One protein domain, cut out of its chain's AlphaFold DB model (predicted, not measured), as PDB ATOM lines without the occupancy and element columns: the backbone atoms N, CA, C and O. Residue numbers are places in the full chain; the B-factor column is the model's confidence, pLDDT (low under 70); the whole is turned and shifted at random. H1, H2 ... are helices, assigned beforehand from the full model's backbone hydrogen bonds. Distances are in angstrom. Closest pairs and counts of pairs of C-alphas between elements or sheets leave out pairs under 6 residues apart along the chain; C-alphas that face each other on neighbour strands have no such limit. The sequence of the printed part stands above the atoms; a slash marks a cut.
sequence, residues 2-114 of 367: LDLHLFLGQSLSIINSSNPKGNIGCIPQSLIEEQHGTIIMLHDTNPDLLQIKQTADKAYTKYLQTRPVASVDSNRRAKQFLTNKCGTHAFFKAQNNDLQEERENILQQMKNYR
ATOM      1  N   LEU A   2     145.853 182.268 215.184       73.56
ATOM      2  CA  LEU A   2     147.062 183.126 215.181       73.56
ATOM      3  C   LEU A   2     148.113 182.699 216.221       73.56
ATOM      4  O   LEU A   2     149.299 182.677 215.925       73.56
ATOM      5  N   ASP A   3     147.657 182.305 217.409       75.00
ATOM      6  CA  ASP A   3     148.516 181.838 218.504       75.00
ATOM      7  C   ASP A   3     149.325 180.583 218.133       75.00
ATOM      8  O   ASP A   3     150.499 180.475 218.457       75.00
ATOM      9  N   LEU A   4     148.738 179.679 217.339       82.62
ATOM     10  CA  LEU A   4     149.434 178.497 216.824       82.62
ATOM     11  C   LEU A   4     150.543 178.883 215.837       82.62
ATOM     12  O   LEU A   4     151.639 178.346 215.917       82.62
ATOM     13  N   HIS A   5     150.281 179.828 214.931       81.31
ATOM     14  CA  HIS A   5     151.302 180.309 213.996       81.31
ATOM     15  C   HIS A   5     152.461 180.977 214.741       81.31
ATOM     16  O   HIS A   5     153.617 180.773 214.385       81.31
ATOM     17  N   LEU A   6     152.153 181.727 215.804       80.69
ATOM     18  CA  LEU A   6     153.152 182.358 216.661       80.69
ATOM     19  C   LEU A   6     153.948 181.320 217.465       80.69
ATOM     20  O   LEU A   6     155.168 181.421 217.531       80.69
ATOM     21  N   PHE A   7     153.280 180.297 218.008       84.62
ATOM     22  CA  PHE A   7     153.914 179.175 218.706       84.62
ATOM     23  C   PHE A   7     154.850 178.371 217.793       84.62
ATOM     24  O   PHE A   7     155.944 178.000 218.201       84.62
ATOM     25  N   LEU A   8     154.446 178.148 216.541       88.62
ATOM     26  CA  LEU A   8     155.243 177.448 215.531       88.62
ATOM     27  C   LEU A   8     156.303 178.343 214.859       88.62
ATOM     28  O   LEU A   8     156.999 177.880 213.959       88.62
ATOM     29  N   GLY A   9     156.416 179.620 215.248       83.75
ATOM     30  CA  GLY A   9     157.383 180.563 214.676       83.75
ATOM     31  C   GLY A   9     157.146 180.904 213.198       83.75
ATOM     32  O   GLY A   9     158.061 181.358 212.515       83.75
ATOM     33  N   GLN A  10     155.937 180.679 212.679       83.88
ATOM     34  CA  GLN A  10     155.603 180.952 211.283       83.88
ATOM     35  C   GLN A  10     155.349 182.443 211.042       83.88
ATOM     36  O   GLN A  10     154.809 183.160 211.889       83.88
ATOM     37  N   SER A  11     155.698 182.915 209.842       81.25
ATOM     38  CA  SER A  11     155.428 184.292 209.442       81.25
ATOM     39  C   SER A  11     153.923 184.537 209.281       81.25
ATOM     40  O   SER A  11     153.186 183.760 208.667       81.25
ATOM     41  N   LEU A  12     153.456 185.649 209.851       80.25
ATOM     42  CA  LEU A  12     152.056 186.064 209.809       80.25
ATOM     43  C   LEU A  12     151.794 186.854 208.516       80.25
ATOM     44  O   LEU A  12     151.767 188.083 208.517       80.25
ATOM     45  N   SER A  13     151.631 186.149 207.397       82.75
ATOM     46  CA  SER A  13     151.297 186.746 206.099       82.75
ATOM     47  C   SER A  13     149.781 186.737 205.866       82.75
ATOM     48  O   SER A  13     149.157 185.683 205.744       82.75
ATOM     49  N   ILE A  14     149.166 187.923 205.817       83.31
ATOM     50  CA  ILE A  14     147.735 188.071 205.509       83.31
ATOM     51  C   ILE A  14     147.528 187.953 203.998       83.31
ATOM     52  O   ILE A  14     148.229 188.601 203.219       83.31
ATOM     53  N   ILE A  15     146.531 187.166 203.596       82.31
ATOM     54  CA  ILE A  15     146.063 187.108 202.214       82.31
ATOM     55  C   ILE A  15     145.368 188.424 201.881       82.31
ATOM     56  O   ILE A  15     144.389 188.808 202.515       82.31
ATOM     57  N   ASN A  16     145.862 189.106 200.859       78.25
ATOM     58  CA  ASN A  16     145.236 190.284 200.272       78.25
ATOM     59  C   ASN A  16     145.421 190.241 198.745       78.25
ATOM     60  O   ASN A  16     146.080 189.336 198.226       78.25
ATOM     61  N   SER A  17     144.863 191.211 198.016       72.00
ATOM     62  CA  SER A  17     145.003 191.282 196.551       72.00
ATOM     63  C   SER A  17     146.467 191.363 196.088       72.00
ATOM     64  O   SER A  17     146.782 190.913 194.995       72.00
ATOM     65  N   SER A  18     147.370 191.888 196.926       74.19
ATOM     66  CA  SER A  18     148.808 191.989 196.631       74.19
ATOM     67  C   SER A  18     149.588 190.701 196.932       74.19
ATOM     68  O   SER A  18     150.586 190.427 196.276       74.19
ATOM     69  N   ASN A  19     149.158 189.919 197.923       76.56
ATOM     70  CA  ASN A  19     149.828 188.741 198.467       76.56
ATOM     71  C   ASN A  19     148.835 187.568 198.526       76.56
ATOM     72  O   ASN A  19     148.306 187.241 199.594       76.56
ATOM     73  N   PRO A  20     148.579 186.886 197.396       73.31
ATOM     74  CA  PRO A  20     147.584 185.816 197.325       73.31
ATOM     75  C   PRO A  20     148.007 184.513 198.026       73.31
ATOM     76  O   PRO A  20     147.149 183.660 198.249       73.31
ATOM     77  N   LYS A  21     149.298 184.353 198.365       74.62
ATOM     78  CA  LYS A  21     149.895 183.173 199.030       74.62
ATOM     79  C   LYS A  21     150.073 183.344 200.548       74.62
ATOM     80  O   LYS A  21     150.917 182.680 201.141       74.62
ATOM     81  N   GLY A  22     149.359 184.283 201.169       79.31
ATOM     82  CA  GLY A  22     149.404 184.440 202.624       79.31
ATOM     83  C   GLY A  22     148.930 183.178 203.357       79.31
ATOM     84  O   GLY A  22     148.129 182.411 202.828       79.31
ATOM     85  N   ASN A  23     149.404 182.978 204.583       80.31
ATOM     86  CA  ASN A  23     149.009 181.852 205.436       80.31
ATOM     87  C   ASN A  23     147.714 182.142 206.212       80.31
ATOM     88  O   ASN A  23     147.035 181.234 206.681       80.31
ATOM     89  N   ILE A  24     147.365 183.422 206.368       83.75
ATOM     90  CA  ILE A  24     146.204 183.868 207.139       83.75
ATOM     91  C   ILE A  24     145.148 184.389 206.174       83.75
ATOM     92  O   ILE A  24     145.390 185.345 205.438       83.75
ATOM     93  N   GLY A  25     143.967 183.781 206.207       84.19
ATOM     94  CA  GLY A  25     142.822 184.171 205.394       84.19
ATOM     95  C   GLY A  25     141.513 184.104 206.171       84.19
ATOM     96  O   GLY A  25     141.438 183.497 207.241       84.19
ATOM     97  N   CYS A  26     140.473 184.703 205.601       84.19
ATOM     98  CA  CYS A  26     139.109 184.601 206.102       84.19
ATOM     99  C   CYS A  26     138.397 183.377 205.512       84.19
ATOM    100  O   CYS A  26     138.716 182.911 204.414       84.19
ATOM    101  N   ILE A  27     137.417 182.866 206.253       85.50
ATOM    102  CA  ILE A  27     136.482 181.848 205.768       85.50
ATOM    103  C   ILE A  27     135.360 182.576 204.999       85.50
ATOM    104  O   ILE A  27     134.920 183.629 205.470       85.50
ATOM    105  N   PRO A  28     134.886 182.058 203.847       84.62
ATOM    106  CA  PRO A  28     133.772 182.654 203.113       84.62
ATOM    107  C   PRO A  28     132.508 182.789 203.964       84.62
ATOM    108  O   PRO A  28     132.164 181.892 204.737       84.62
ATOM    109  N   GLN A  29     131.777 183.889 203.770       82.69
ATOM    110  CA  GLN A  29     130.571 184.187 204.542       82.69
ATOM    111  C   GLN A  29     129.472 183.129 204.362       82.69
ATOM    112  O   GLN A  29     128.808 182.799 205.337       82.69
ATOM    113  N   SER A  30     129.316 182.556 203.166       83.31
ATOM    114  CA  SER A  30     128.315 181.515 202.887       83.31
ATOM    115  C   SER A  30     128.459 180.292 203.798       83.31
ATOM    116  O   SER A  30     127.478 179.830 204.373       83.31
ATOM    117  N   LEU A  31     129.692 179.819 203.998       85.25
ATOM    118  CA  LEU A  31     129.985 178.683 204.873       85.25
ATOM    119  C   LEU A  31     129.730 179.027 206.349       85.25
ATOM    120  O   LEU A  31     129.250 178.199 207.121       85.25
ATOM    121  N   ILE A  32     130.052 180.262 206.749       88.88
ATOM    122  CA  ILE A  32     129.824 180.739 208.116       88.88
ATOM    123  C   ILE A  32     128.324 180.855 208.400       88.88
ATOM    124  O   ILE A  32     127.887 180.475 209.481       88.88
ATOM    125  N   GLU A  33     127.541 181.383 207.460       89.81
ATOM    126  CA  GLU A  33     126.102 181.611 207.632       89.81
ATOM    127  C   GLU A  33     125.334 180.305 207.846       89.81
ATOM    128  O   GLU A  33     124.489 180.246 208.740       89.81
ATOM    129  N   GLU A  34     125.672 179.250 207.101       89.19
ATOM    130  CA  GLU A  34     125.082 177.921 207.281       89.19
ATOM    131  C   GLU A  34     125.308 177.400 208.709       89.19
ATOM    132  O   GLU A  34     124.357 177.075 209.423       89.19
ATOM    133  N   GLN A  35     126.563 177.406 209.168       92.00
ATOM    134  CA  GLN A  35     126.921 176.939 210.510       92.00
ATOM    135  C   GLN A  35     126.377 177.852 211.614       92.00
ATOM    136  O   GLN A  35     126.012 177.408 212.699       92.00
ATOM    137  N   HIS A  36     126.291 179.153 211.361       93.75
ATOM    138  CA  HIS A  36     125.699 180.079 212.315       93.75
ATOM    139  C   HIS A  36     124.195 179.822 212.476       93.75
ATOM    140  O   HIS A  36     123.686 179.857 213.596       93.75
ATOM    141  N   GLY A  37     123.492 179.501 211.386       94.75
ATOM    142  CA  GLY A  37     122.082 179.115 211.417       94.75
ATOM    143  C   GLY A  37     121.832 177.856 212.248       94.75
ATOM    144  O   GLY A  37     120.921 177.843 213.078       94.75
ATOM    145  N   THR A  38     122.672 176.825 212.096       94.75
ATOM    146  CA  THR A  38     122.560 175.599 212.907       94.75
ATOM    147  C   THR A  38     122.798 175.880 214.391       94.75
ATOM    148  O   THR A  38     122.035 175.409 215.232       94.75
ATOM    149  N   ILE A  39     123.789 176.711 214.728       93.44
ATOM    150  CA  ILE A  39     124.073 177.117 216.112       93.44
ATOM    151  C   ILE A  39     122.909 177.910 216.721       93.44
ATOM    152  O   ILE A  39     122.548 177.666 217.873       93.44
ATOM    153  N   ILE A  40     122.306 178.841 215.974       93.81
ATOM    154  CA  ILE A  40     121.121 179.583 216.437       93.81
ATOM    155  C   ILE A  40     119.984 178.607 216.741       93.81
ATOM    156  O   ILE A  40     119.432 178.638 217.838       93.81
ATOM    157  N   MET A  41     119.694 177.690 215.816       95.56
ATOM    158  CA  MET A  41     118.655 176.678 216.004       95.56
ATOM    159  C   MET A  41     118.919 175.812 217.244       95.56
ATOM    160  O   MET A  41     118.009 175.583 218.041       95.56
ATOM    161  N   LEU A  42     120.165 175.386 217.472       94.38
ATOM    162  CA  LEU A  42     120.535 174.619 218.665       94.38
ATOM    163  C   LEU A  42     120.336 175.409 219.964       94.38
ATOM    164  O   LEU A  42     119.923 174.829 220.967       94.38
ATOM    165  N   HIS A  43     120.611 176.715 219.958       92.50
ATOM    166  CA  HIS A  43     120.372 177.580 221.114       92.50
ATOM    167  C   HIS A  43     118.885 177.833 221.382       92.50
ATOM    168  O   HIS A  43     118.499 177.915 222.547       92.50
ATOM    169  N   ASP A  44     118.069 177.943 220.335       92.25
ATOM    170  CA  ASP A  44     116.631 178.192 220.464       92.25
ATOM    171  C   ASP A  44     115.864 176.928 220.878       92.25
ATOM    172  O   ASP A  44     114.875 177.005 221.607       92.25
ATOM    173  N   THR A  45     116.334 175.755 220.448       95.12
ATOM    174  CA  THR A  45     115.738 174.454 220.792       95.12
ATOM    175  C   THR A  45     116.138 173.968 222.185       95.12
ATOM    176  O   THR A  45     115.312 173.368 222.873       95.12
ATOM    177  N   ASN A  46     117.374 174.244 222.625       95.06
ATOM    178  CA  ASN A  46     117.914 173.725 223.883       95.06
ATOM    179  C   ASN A  46     118.150 174.846 224.914       95.06
ATOM    180  O   ASN A  46     119.171 175.545 224.847       95.06
ATOM    181  N   PRO A  47     117.282 174.990 225.933       92.75
ATOM    182  CA  PRO A  47     117.426 176.040 226.943       92.75
ATOM    183  C   PRO A  47     118.692 175.883 227.801       92.75
ATOM    184  O   PRO A  47     119.240 176.880 228.277       92.75
ATOM    185  N   ASP A  48     119.201 174.662 227.964       95.44
ATOM    186  CA  ASP A  48     120.407 174.386 228.752       95.44
ATOM    187  C   ASP A  48     121.660 174.999 228.112       95.44
ATOM    188  O   ASP A  48     122.483 175.614 228.797       95.44
ATOM    189  N   LEU A  49     121.768 174.940 226.779       93.88
ATOM    190  CA  LEU A  49     122.871 175.565 226.044       93.88
ATOM    191  C   LEU A  49     122.872 177.086 226.218       93.88
ATOM    192  O   LEU A  49     123.937 177.703 226.301       93.88
ATOM    193  N   LEU A  50     121.691 177.702 226.312       91.88
ATOM    194  CA  LEU A  50     121.567 179.134 226.573       91.88
ATOM    195  C   LEU A  50     122.064 179.493 227.982       91.88
ATOM    196  O   LEU A  50     122.770 180.491 228.145       91.88
ATOM    197  N   GLN A  51     121.745 178.683 228.995       93.94
ATOM    198  CA  GLN A  51     122.226 178.900 230.365       93.94
ATOM    199  C   GLN A  51     123.750 178.752 230.467       93.94
ATOM    200  O   GLN A  51     124.420 179.582 231.096       93.94
ATOM    201  N   ILE A  52     124.314 177.736 229.806       95.25
ATOM    202  CA  ILE A  52     125.765 177.519 229.740       95.25
ATOM    203  C   ILE A  52     126.445 178.705 229.051       95.25
ATOM    204  O   ILE A  52     127.388 179.268 229.608       95.25
ATOM    205  N   LYS A  53     125.925 179.153 227.900       93.44
ATOM    206  CA  LYS A  53     126.434 180.334 227.184       93.44
ATOM    207  C   LYS A  53     126.458 181.575 228.076       93.44
ATOM    208  O   LYS A  53     127.486 182.231 228.180       93.44
ATOM    209  N   GLN A  54     125.366 181.866 228.783       94.56
ATOM    210  CA  GLN A  54     125.304 183.019 229.689       94.56
ATOM    211  C   GLN A  54     126.339 182.943 230.817       94.56
ATOM    212  O   GLN A  54     126.873 183.968 231.249       94.56
ATOM    213  N   THR A  55     126.601 181.742 231.330       96.94
ATOM    214  CA  THR A  55     127.589 181.525 232.391       96.94
ATOM    215  C   THR A  55     129.007 181.679 231.841       96.94
ATOM    216  O   THR A  55     129.820 182.370 232.455       96.94
ATOM    217  N   ALA A  56     129.275 181.144 230.648       96.94
ATOM    218  CA  ALA A  56     130.533 181.324 229.930       96.94
ATOM    219  C   ALA A  56     130.800 182.802 229.593       96.94
ATOM    220  O   ALA A  56     131.899 183.288 229.845       96.94
ATOM    221  N   ASP A  57     129.794 183.555 229.141       97.00
ATOM    222  CA  ASP A  57     129.915 184.992 228.862       97.00
ATOM    223  C   ASP A  57     130.256 185.789 230.136       97.00
ATOM    224  O   ASP A  57     131.115 186.676 230.131       97.00
ATOM    225  N   LYS A  58     129.636 185.450 231.275       97.31
ATOM    226  CA  LYS A  58     129.971 186.047 232.584       97.31
ATOM    227  C   LYS A  58     131.393 185.693 233.029       97.31
ATOM    228  O   LYS A  58     132.111 186.558 233.528       97.31
ATOM    229  N   ALA A  59     131.816 184.446 232.836       97.50
ATOM    230  CA  ALA A  59     133.174 184.014 233.155       97.50
ATOM    231  C   ALA A  59     134.208 184.726 232.268       97.50
ATOM    232  O   ALA A  59     135.202 185.248 232.768       97.50
ATOM    233  N   TYR A  60     133.939 184.834 230.965       96.69
ATOM    234  CA  TYR A  60     134.820 185.498 230.012       96.69
ATOM    235  C   TYR A  60     134.909 187.005 230.261       96.69
ATOM    236  O   TYR A  60     136.000 187.571 230.262       96.69
ATOM    237  N   THR A  61     133.792 187.670 230.560       97.25
ATOM    238  CA  THR A  61     133.814 189.090 230.950       97.25
ATOM    239  C   THR A  61     134.602 189.314 232.237       97.25
ATOM    240  O   THR A  61     135.364 190.278 232.312       97.25
ATOM    241  N   LYS A  62     134.499 188.411 233.222       96.88
ATOM    242  CA  LYS A  62     135.333 188.463 234.427       96.88
ATOM    243  C   LYS A  62     136.814 188.267 234.095       96.88
ATOM    244  O   LYS A  62     137.626 189.061 234.558       96.88
ATOM    245  N   TYR A  63     137.152 187.299 233.243       96.25
ATOM    246  CA  TYR A  63     138.518 187.084 232.760       96.25
ATOM    247  C   TYR A  63     139.088 188.329 232.067       96.25
ATOM    248  O   TYR A  63     140.197 188.753 232.378       96.25
ATOM    249  N   LEU A  64     138.320 188.972 231.181       93.81
ATOM    250  CA  LEU A  64     138.742 190.211 230.521       93.81
ATOM    251  C   LEU A  64     139.007 191.355 231.511       93.81
ATOM    252  O   LEU A  64     139.866 192.189 231.235       93.81
ATOM    253  N   GLN A  65     138.290 191.395 232.637       94.75
ATOM    254  CA  GLN A  65     138.502 192.385 233.698       94.75
ATOM    255  C   GLN A  65     139.725 192.081 234.569       94.75
ATOM    256  O   GLN A  65     140.358 193.013 235.051       94.75
ATOM    257  N   THR A  66     140.026 190.805 234.819       96.00
ATOM    258  CA  THR A  66     141.093 190.399 235.748       96.00
ATOM    259  C   THR A  66     142.419 190.087 235.067       96.00
ATOM    260  O   THR A  66     143.438 190.016 235.746       96.00
ATOM    261  N   ARG A  67     142.434 189.860 233.748       93.00
ATOM    262  CA  ARG A  67     143.666 189.549 233.017       93.00
ATOM    263  C   ARG A  67     144.617 190.755 232.987       93.00
ATOM    264  O   ARG A  67     144.148 191.893 232.891       93.00
ATOM    265  N   PRO A  68     145.941 190.527 232.984       92.50
ATOM    266  CA  PRO A  68     146.900 191.600 232.765       92.50
ATOM    267  C   PRO A  68     146.707 192.219 231.375       92.50
ATOM    268  O   PRO A  68     146.336 191.546 230.407       92.50
ATOM    269  N   VAL A  69     146.957 193.522 231.272       89.56
ATOM    270  CA  VAL A  69     146.930 194.226 229.986       89.56
ATOM    271  C   VAL A  69     148.095 193.727 229.127       89.56
ATOM    272  O   VAL A  69     149.205 193.541 229.621       89.56
ATOM    273  N   ALA A  70     147.850 193.509 227.833       88.62
ATOM    274  CA  ALA A  70     148.901 193.132 226.892       88.62
ATOM    275  C   ALA A  70     149.969 194.235 226.774       88.62
ATOM    276  O   ALA A  70     149.668 195.422 226.937       88.62
ATOM    277  N   SER A  71     151.208 193.860 226.439       91.88
ATOM    278  CA  SER A  71     152.298 194.826 226.275       91.88
ATOM    279  C   SER A  71     151.972 195.871 225.198       91.88
ATOM    280  O   SER A  71     151.295 195.591 224.202       91.88
ATOM    281  N   VAL A  72     152.464 197.101 225.387       91.50
ATOM    282  CA  VAL A  72     152.245 198.208 224.437       91.50
ATOM    283  C   VAL A  72     152.753 197.835 223.044       91.50
ATOM    284  O   VAL A  72     152.090 198.121 222.046       91.50
ATOM    285  N   ASP A  73     153.883 197.131 222.978       88.12
ATOM    286  CA  ASP A  73     154.441 196.654 221.719       88.12
ATOM    287  C   ASP A  73     153.547 195.618 221.028       88.12
ATOM    288  O   ASP A  73     153.264 195.741 219.837       88.12
ATOM    289  N   SER A  74     153.007 194.657 221.783       86.12
ATOM    290  CA  SER A  74     152.062 193.678 221.242       86.12
ATOM    291  C   SER A  74     150.798 194.350 220.710       86.12
ATOM    292  O   SER A  74     150.319 193.991 219.639       86.12
ATOM    293  N   ASN A  75     150.266 195.350 221.418       88.56
ATOM    294  CA  ASN A  75     149.104 196.110 220.954       88.56
ATOM    295  C   ASN A  75     149.408 196.911 219.681       88.56
ATOM    296  O   ASN A  75     148.549 197.039 218.808       88.56
ATOM    297  N   ARG A  76     150.625 197.452 219.555       88.00
ATOM    298  CA  ARG A  76     151.082 198.150 218.347       88.00
ATOM    299  C   ARG A  76     151.215 197.190 217.165       88.00
ATOM    300  O   ARG A  76     150.667 197.495 216.110       88.00
ATOM    301  N   ARG A  77     151.845 196.024 217.354       83.88
ATOM    302  CA  ARG A  77     151.940 194.968 216.329       83.88
ATOM    303  C   ARG A  77     150.563 194.460 215.913       83.88
ATOM    304  O   ARG A  77     150.261 194.417 214.728       83.88
ATOM    305  N   ALA A  78     149.677 194.180 216.869       83.62
ATOM    306  CA  ALA A  78     148.311 193.734 216.588       83.62
ATOM    307  C   ALA A  78     147.526 194.727 215.711       83.62
ATOM    308  O   ALA A  78     146.793 194.311 214.823       83.62
ATOM    309  N   LYS A  79     147.712 196.039 215.909       84.19
ATOM    310  CA  LYS A  79     147.066 197.078 215.085       84.19
ATOM    311  C   LYS A  79     147.610 197.165 213.657       84.19
ATOM    312  O   LYS A  79     146.910 197.686 212.795       84.19
ATOM    313  N   GLN A  80     148.828 196.686 213.406       81.56
ATOM    314  CA  GLN A  80     149.381 196.595 212.050       81.56
ATOM    315  C   GLN A  80     148.711 195.468 211.250       81.56
ATOM    316  O   GLN A  80     148.600 195.565 210.029       81.56
ATOM    317  N   PHE A  81     148.200 194.431 211.923       76.50
ATOM    318  CA  PHE A  81     147.425 193.370 211.288       76.50
ATOM    319  C   PHE A  81     146.009 193.861 210.969       76.50
ATOM    320  O   PHE A  81     145.084 193.770 211.776       76.50
ATOM    321  N   LEU A  82     145.827 194.389 209.758       71.69
ATOM    322  CA  LEU A  82     144.529 194.831 209.249       71.69
ATOM    323  C   LEU A  82     143.662 193.633 208.832       71.69
ATOM    324  O   LEU A  82     143.462 193.376 207.646       71.69
ATOM    325  N   THR A  83     143.085 192.929 209.809       70.50
ATOM    326  CA  THR A  83     142.160 191.798 209.581       70.50
ATOM    327  C   THR A  83     140.954 192.171 208.716       70.50
ATOM    328  O   THR A  83     140.407 191.328 208.021       70.50
ATOM    329  N   ASN A  84     140.565 193.449 208.705       71.25
ATOM    330  CA  ASN A  84     139.453 193.962 207.899       71.25
ATOM    331  C   ASN A  84     139.713 193.925 206.382       71.25
ATOM    332  O   ASN A  84     138.770 194.073 205.613       71.25
ATOM    333  N   LYS A  85     140.976 193.795 205.956       71.31
ATOM    334  CA  LYS A  85     141.381 193.689 204.543       71.31
ATOM    335  C   LYS A  85     141.843 192.270 204.181       71.31
ATOM    336  O   LYS A  85     142.519 192.080 203.174       71.31
ATOM    337  N   CYS A  86     141.549 191.296 205.036       79.50
ATOM    338  CA  CYS A  86     141.949 189.916 204.829       79.50
ATOM    339  C   CYS A  86     141.016 189.254 203.808       79.50
ATOM    340  O   CYS A  86     139.809 189.182 204.031       79.50
ATOM    341  N   GLY A  87     141.586 188.770 202.708       79.69
ATOM    342  CA  GLY A  87     140.872 188.014 201.686       79.69
ATOM    343  C   GLY A  87     140.605 186.565 202.099       79.69
ATOM    344  O   GLY A  87     141.072 186.082 203.137       79.69
ATOM    345  N   THR A  88     139.858 185.858 201.257       83.31
ATOM    346  CA  THR A  88     139.518 184.443 201.446       83.31
ATOM    347  C   THR A  88     140.763 183.554 201.469       83.31
ATOM    348  O   THR A  88     141.647 183.675 200.614       83.31
ATOM    349  N   HIS A  89     140.826 182.634 202.438       84.19
ATOM    350  CA  HIS A  89     141.934 181.688 202.558       84.19
ATOM    351  C   HIS A  89     142.036 180.761 201.337       84.19
ATOM    352  O   HIS A  89     141.019 180.311 200.813       84.19
ATOM    353  N   ALA A  90     143.263 180.430 200.912       80.44
ATOM    354  CA  ALA A  90     143.523 179.629 199.711       80.44
ATOM    355  C   ALA A  90     142.783 178.280 199.703       80.44
ATOM    356  O   ALA A  90     142.295 177.856 198.661       80.44
ATOM    357  N   PHE A  91     142.616 177.656 200.873       82.12
ATOM    358  CA  PHE A  91     141.840 176.420 201.031       82.12
ATOM    359  C   PHE A  91     140.382 176.549 200.555       82.12
ATOM    360  O   PHE A  91     139.835 175.616 199.980       82.12
ATOM    361  N   PHE A  92     139.757 177.712 200.751       79.62
ATOM    362  CA  PHE A  92     138.361 177.943 200.371       79.62
ATOM    363  C   PHE A  92     138.206 178.543 198.970       79.62
ATOM    364  O   PHE A  92     137.086 178.638 198.469       79.62
ATOM    365  N   LYS A  93     139.315 178.905 198.307       72.69
ATOM    366  CA  LYS A  93     139.279 179.498 196.966       72.69
ATOM    367  C   LYS A  93     138.744 178.548 195.895       72.69
ATOM    368  O   LYS A  93     138.268 179.015 194.872       72.69
ATOM    369  N   ALA A  94     138.797 177.237 196.103       67.81
ATOM    370  CA  ALA A  94     138.355 176.275 195.096       67.81
ATOM    371  C   ALA A  94     136.827 176.226 194.899       67.81
ATOM    372  O   ALA A  94     136.384 175.656 193.909       67.81
ATOM    373  N   GLN A  95     136.022 176.775 195.823       63.50
ATOM    374  CA  GLN A  95     134.581 176.509 195.830       63.50
ATOM    375  C   GLN A  95     133.673 177.669 195.396       63.50
ATOM    376  O   GLN A  95     132.635 177.360 194.834       63.50
ATOM    377  N   ASN A  96     133.996 178.956 195.622       56.62
ATOM    378  CA  ASN A  96     133.039 180.065 195.388       56.62
ATOM    379  C   ASN A  96     133.689 181.477 195.330       56.62
ATOM    380  O   ASN A  96     133.305 182.354 196.104       56.62
ATOM    381  N   ASN A  97     134.694 181.731 194.482       62.53
ATOM    382  CA  ASN A  97     135.382 183.040 194.511       62.53
ATOM    383  C   ASN A  97     134.655 184.156 193.764       62.53
ATOM    384  O   ASN A  97     134.464 185.225 194.338       62.53
ATOM    385  N   ASP A  98     134.241 183.915 192.521       66.88
ATOM    386  CA  ASP A  98     133.890 185.013 191.611       66.88
ATOM    387  C   ASP A  98     132.655 185.785 192.102       66.88
ATOM    388  O   ASP A  98     132.688 187.005 192.256       66.88
ATOM    389  N   LEU A  99     131.599 185.069 192.500       73.56
ATOM    390  CA  LEU A  99     130.373 185.680 193.029       73.56
ATOM    391  C   LEU A  99     130.584 186.402 194.370       73.56
ATOM    392  O   LEU A  99     129.907 187.390 194.666       73.56
ATOM    393  N   GLN A 100     131.494 185.906 195.209       73.88
ATOM    394  CA  GLN A 100     131.736 186.483 196.529       73.88
ATOM    395  C   GLN A 100     132.573 187.761 196.422       73.88
ATOM    396  O   GLN A 100     132.260 188.751 197.083       73.88
ATOM    397  N   GLU A 101     133.584 187.766 195.553       75.75
ATOM    398  CA  GLU A 101     134.387 188.952 195.255       75.75
ATOM    399  C   GLU A 101     133.534 190.050 194.599       75.75
ATOM    400  O   GLU A 101     133.605 191.216 194.999       75.75
ATOM    401  N   GLU A 102     132.635 189.687 193.677       82.31
ATOM    402  CA  GLU A 102     131.650 190.612 193.104       82.31
ATOM    403  C   GLU A 102     130.705 191.189 194.166       82.31
ATOM    404  O   GLU A 102     130.498 192.405 194.223       82.31
ATOM    405  N   ARG A 103     130.164 190.345 195.056       82.75
ATOM    406  CA  ARG A 103     129.322 190.791 196.176       82.75
ATOM    407  C   ARG A 103     130.072 191.768 197.079       82.75
ATOM    408  O   ARG A 103     129.511 192.792 197.471       82.75
ATOM    409  N   GLU A 104     131.323 191.477 197.417       79.69
ATOM    410  CA  GLU A 104     132.157 192.353 198.242       79.69
ATOM    411  C   GLU A 104     132.450 193.683 197.545       79.69
ATOM    412  O   GLU A 104     132.343 194.735 198.181       79.69
ATOM    413  N   ASN A 105     132.724 193.668 196.240       85.88
ATOM    414  CA  ASN A 105     132.890 194.877 195.437       85.88
ATOM    415  C   ASN A 105     131.611 195.731 195.451       85.88
ATOM    416  O   ASN A 105     131.664 196.921 195.761       85.88
ATOM    417  N   ILE A 106     130.438 195.127 195.236       91.19
ATOM    418  CA  ILE A 106     129.149 195.830 195.318       91.19
ATOM    419  C   ILE A 106     128.934 196.416 196.719       91.19
ATOM    420  O   ILE A 106     128.541 197.574 196.848       91.19
ATOM    421  N   LEU A 107     129.234 195.673 197.787       87.81
ATOM    422  CA  LEU A 107     129.115 196.180 199.158       87.81
ATOM    423  C   LEU A 107     130.072 197.346 199.431       87.81
ATOM    424  O   LEU A 107     129.693 198.310 200.101       87.81
ATOM    425  N   GLN A 108     131.292 197.305 198.893       86.31
ATOM    426  CA  GLN A 108     132.224 198.428 198.963       86.31
ATOM    427  C   GLN A 108     131.700 199.638 198.186       86.31
ATOM    428  O   GLN A 108     131.750 200.759 198.698       86.31
ATOM    429  N   GLN A 109     131.131 199.428 196.998       90.75
ATOM    430  CA  GLN A 109     130.481 200.481 196.220       90.75
ATOM    431  C   GLN A 109     129.297 201.085 196.979       90.75
ATOM    432  O   GLN A 109     129.199 202.305 197.069       90.75
ATOM    433  N   MET A 110     128.449 200.265 197.605       92.25
ATOM    434  CA  MET A 110     127.331 200.718 198.440       92.25
ATOM    435  C   MET A 110     127.805 201.487 199.675       92.25
ATOM    436  O   MET A 110     127.226 202.513 200.023       92.25
ATOM    437  N   LYS A 111     128.879 201.031 200.330       89.31
ATOM    438  CA  LYS A 111     129.490 201.732 201.466       89.31
ATOM    439  C   LYS A 111     130.042 203.098 201.054       89.31
ATOM    440  O   LYS A 111     129.910 204.068 201.800       89.31
ATOM    441  N   ASN A 112     130.657 203.171 199.877       87.06
ATOM    442  CA  ASN A 112     131.231 204.398 199.325       87.06
ATOM    443  C   ASN A 112     130.181 205.279 198.630       87.06
ATOM    444  O   ASN A 112     130.456 206.444 198.320       87.06
ATOM    445  N   TYR A 113     128.973 204.757 198.406       89.56
ATOM    446  CA  TYR A 113     127.892 205.484 197.770       89.56
ATOM    447  C   TYR A 113     127.432 206.634 198.664       89.56
ATOM    448  O   TYR A 113     126.906 206.470 199.768       89.56
ATOM    449  N   ARG A 114     127.610 207.847 198.150       83.88
ATOM    450  CA  ARG A 114     127.076 209.074 198.730       83.88
ATOM    451  C   ARG A 114     126.189 209.706 197.658       83.88
ATOM    452  O   ARG A 114     126.721 210.022 196.590       83.88
TER     453      ARG A 114
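This is residues 2 to 114 of the 367 residues of the protein "ATP-dependent RNA helicase" of Photinus pyralis (UniProt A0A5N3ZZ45). The model is a wide open frame round an empty middle: H2, H3 and H4 follow one another along three sides, and two long unnamed stretches, residues 8 to 28 and 81 to 97, run along the remaining side. The short helix H1 lies near that side, and residues 102 to 114, mostly H5, stick out from the frame. The printed part has 113 residues with five named helices, H1 to H5 in chain order, and no named strand; the class is all helix. The whole is loose, with a radius of gyration of the C-alphas of 18.4 A and spans of 42 by 41 by 37 A.

H1, residues 2 to 7, touches no helix. H2, residues 29 to 45, and H3, residues 47 to 66, touch only at the corner by their tight link; their closest C-alphas, those of His 43 and Leu 50, are 5.8 A apart. Their lines stand at a steep tilt of 66 degrees, opposite ways. H4, residues 72 to 80, is apart from H3. H5, residues 98 to 112, is only just apart from H2, with closest C-alphas 8.4 A apart. In H1, H2, H3, H4 and H5 every O i to N i+4 pair is within hydrogen-bond range.

H1 begins at C-alpha 2, (147.062, 183.126, 215.181), and is 8.7 A long from first to last C-alpha. H2 measures 24.1 A, H3 29.0 A, H4 12.8 A and H5 21.0 A. H3 begins at C-alpha 47, (117.426, 176.040, 226.943), and H5 ends at C-alpha 112, (131.231, 204.398, 199.325).

The two C-alphas farthest apart, those of Ser 18 and Pro 47, are 46.5 A apart. The printed part has no cut. The links H1 to H2 and H4 to H5 are long. Residues 94 to 98 have pLDDT under 70.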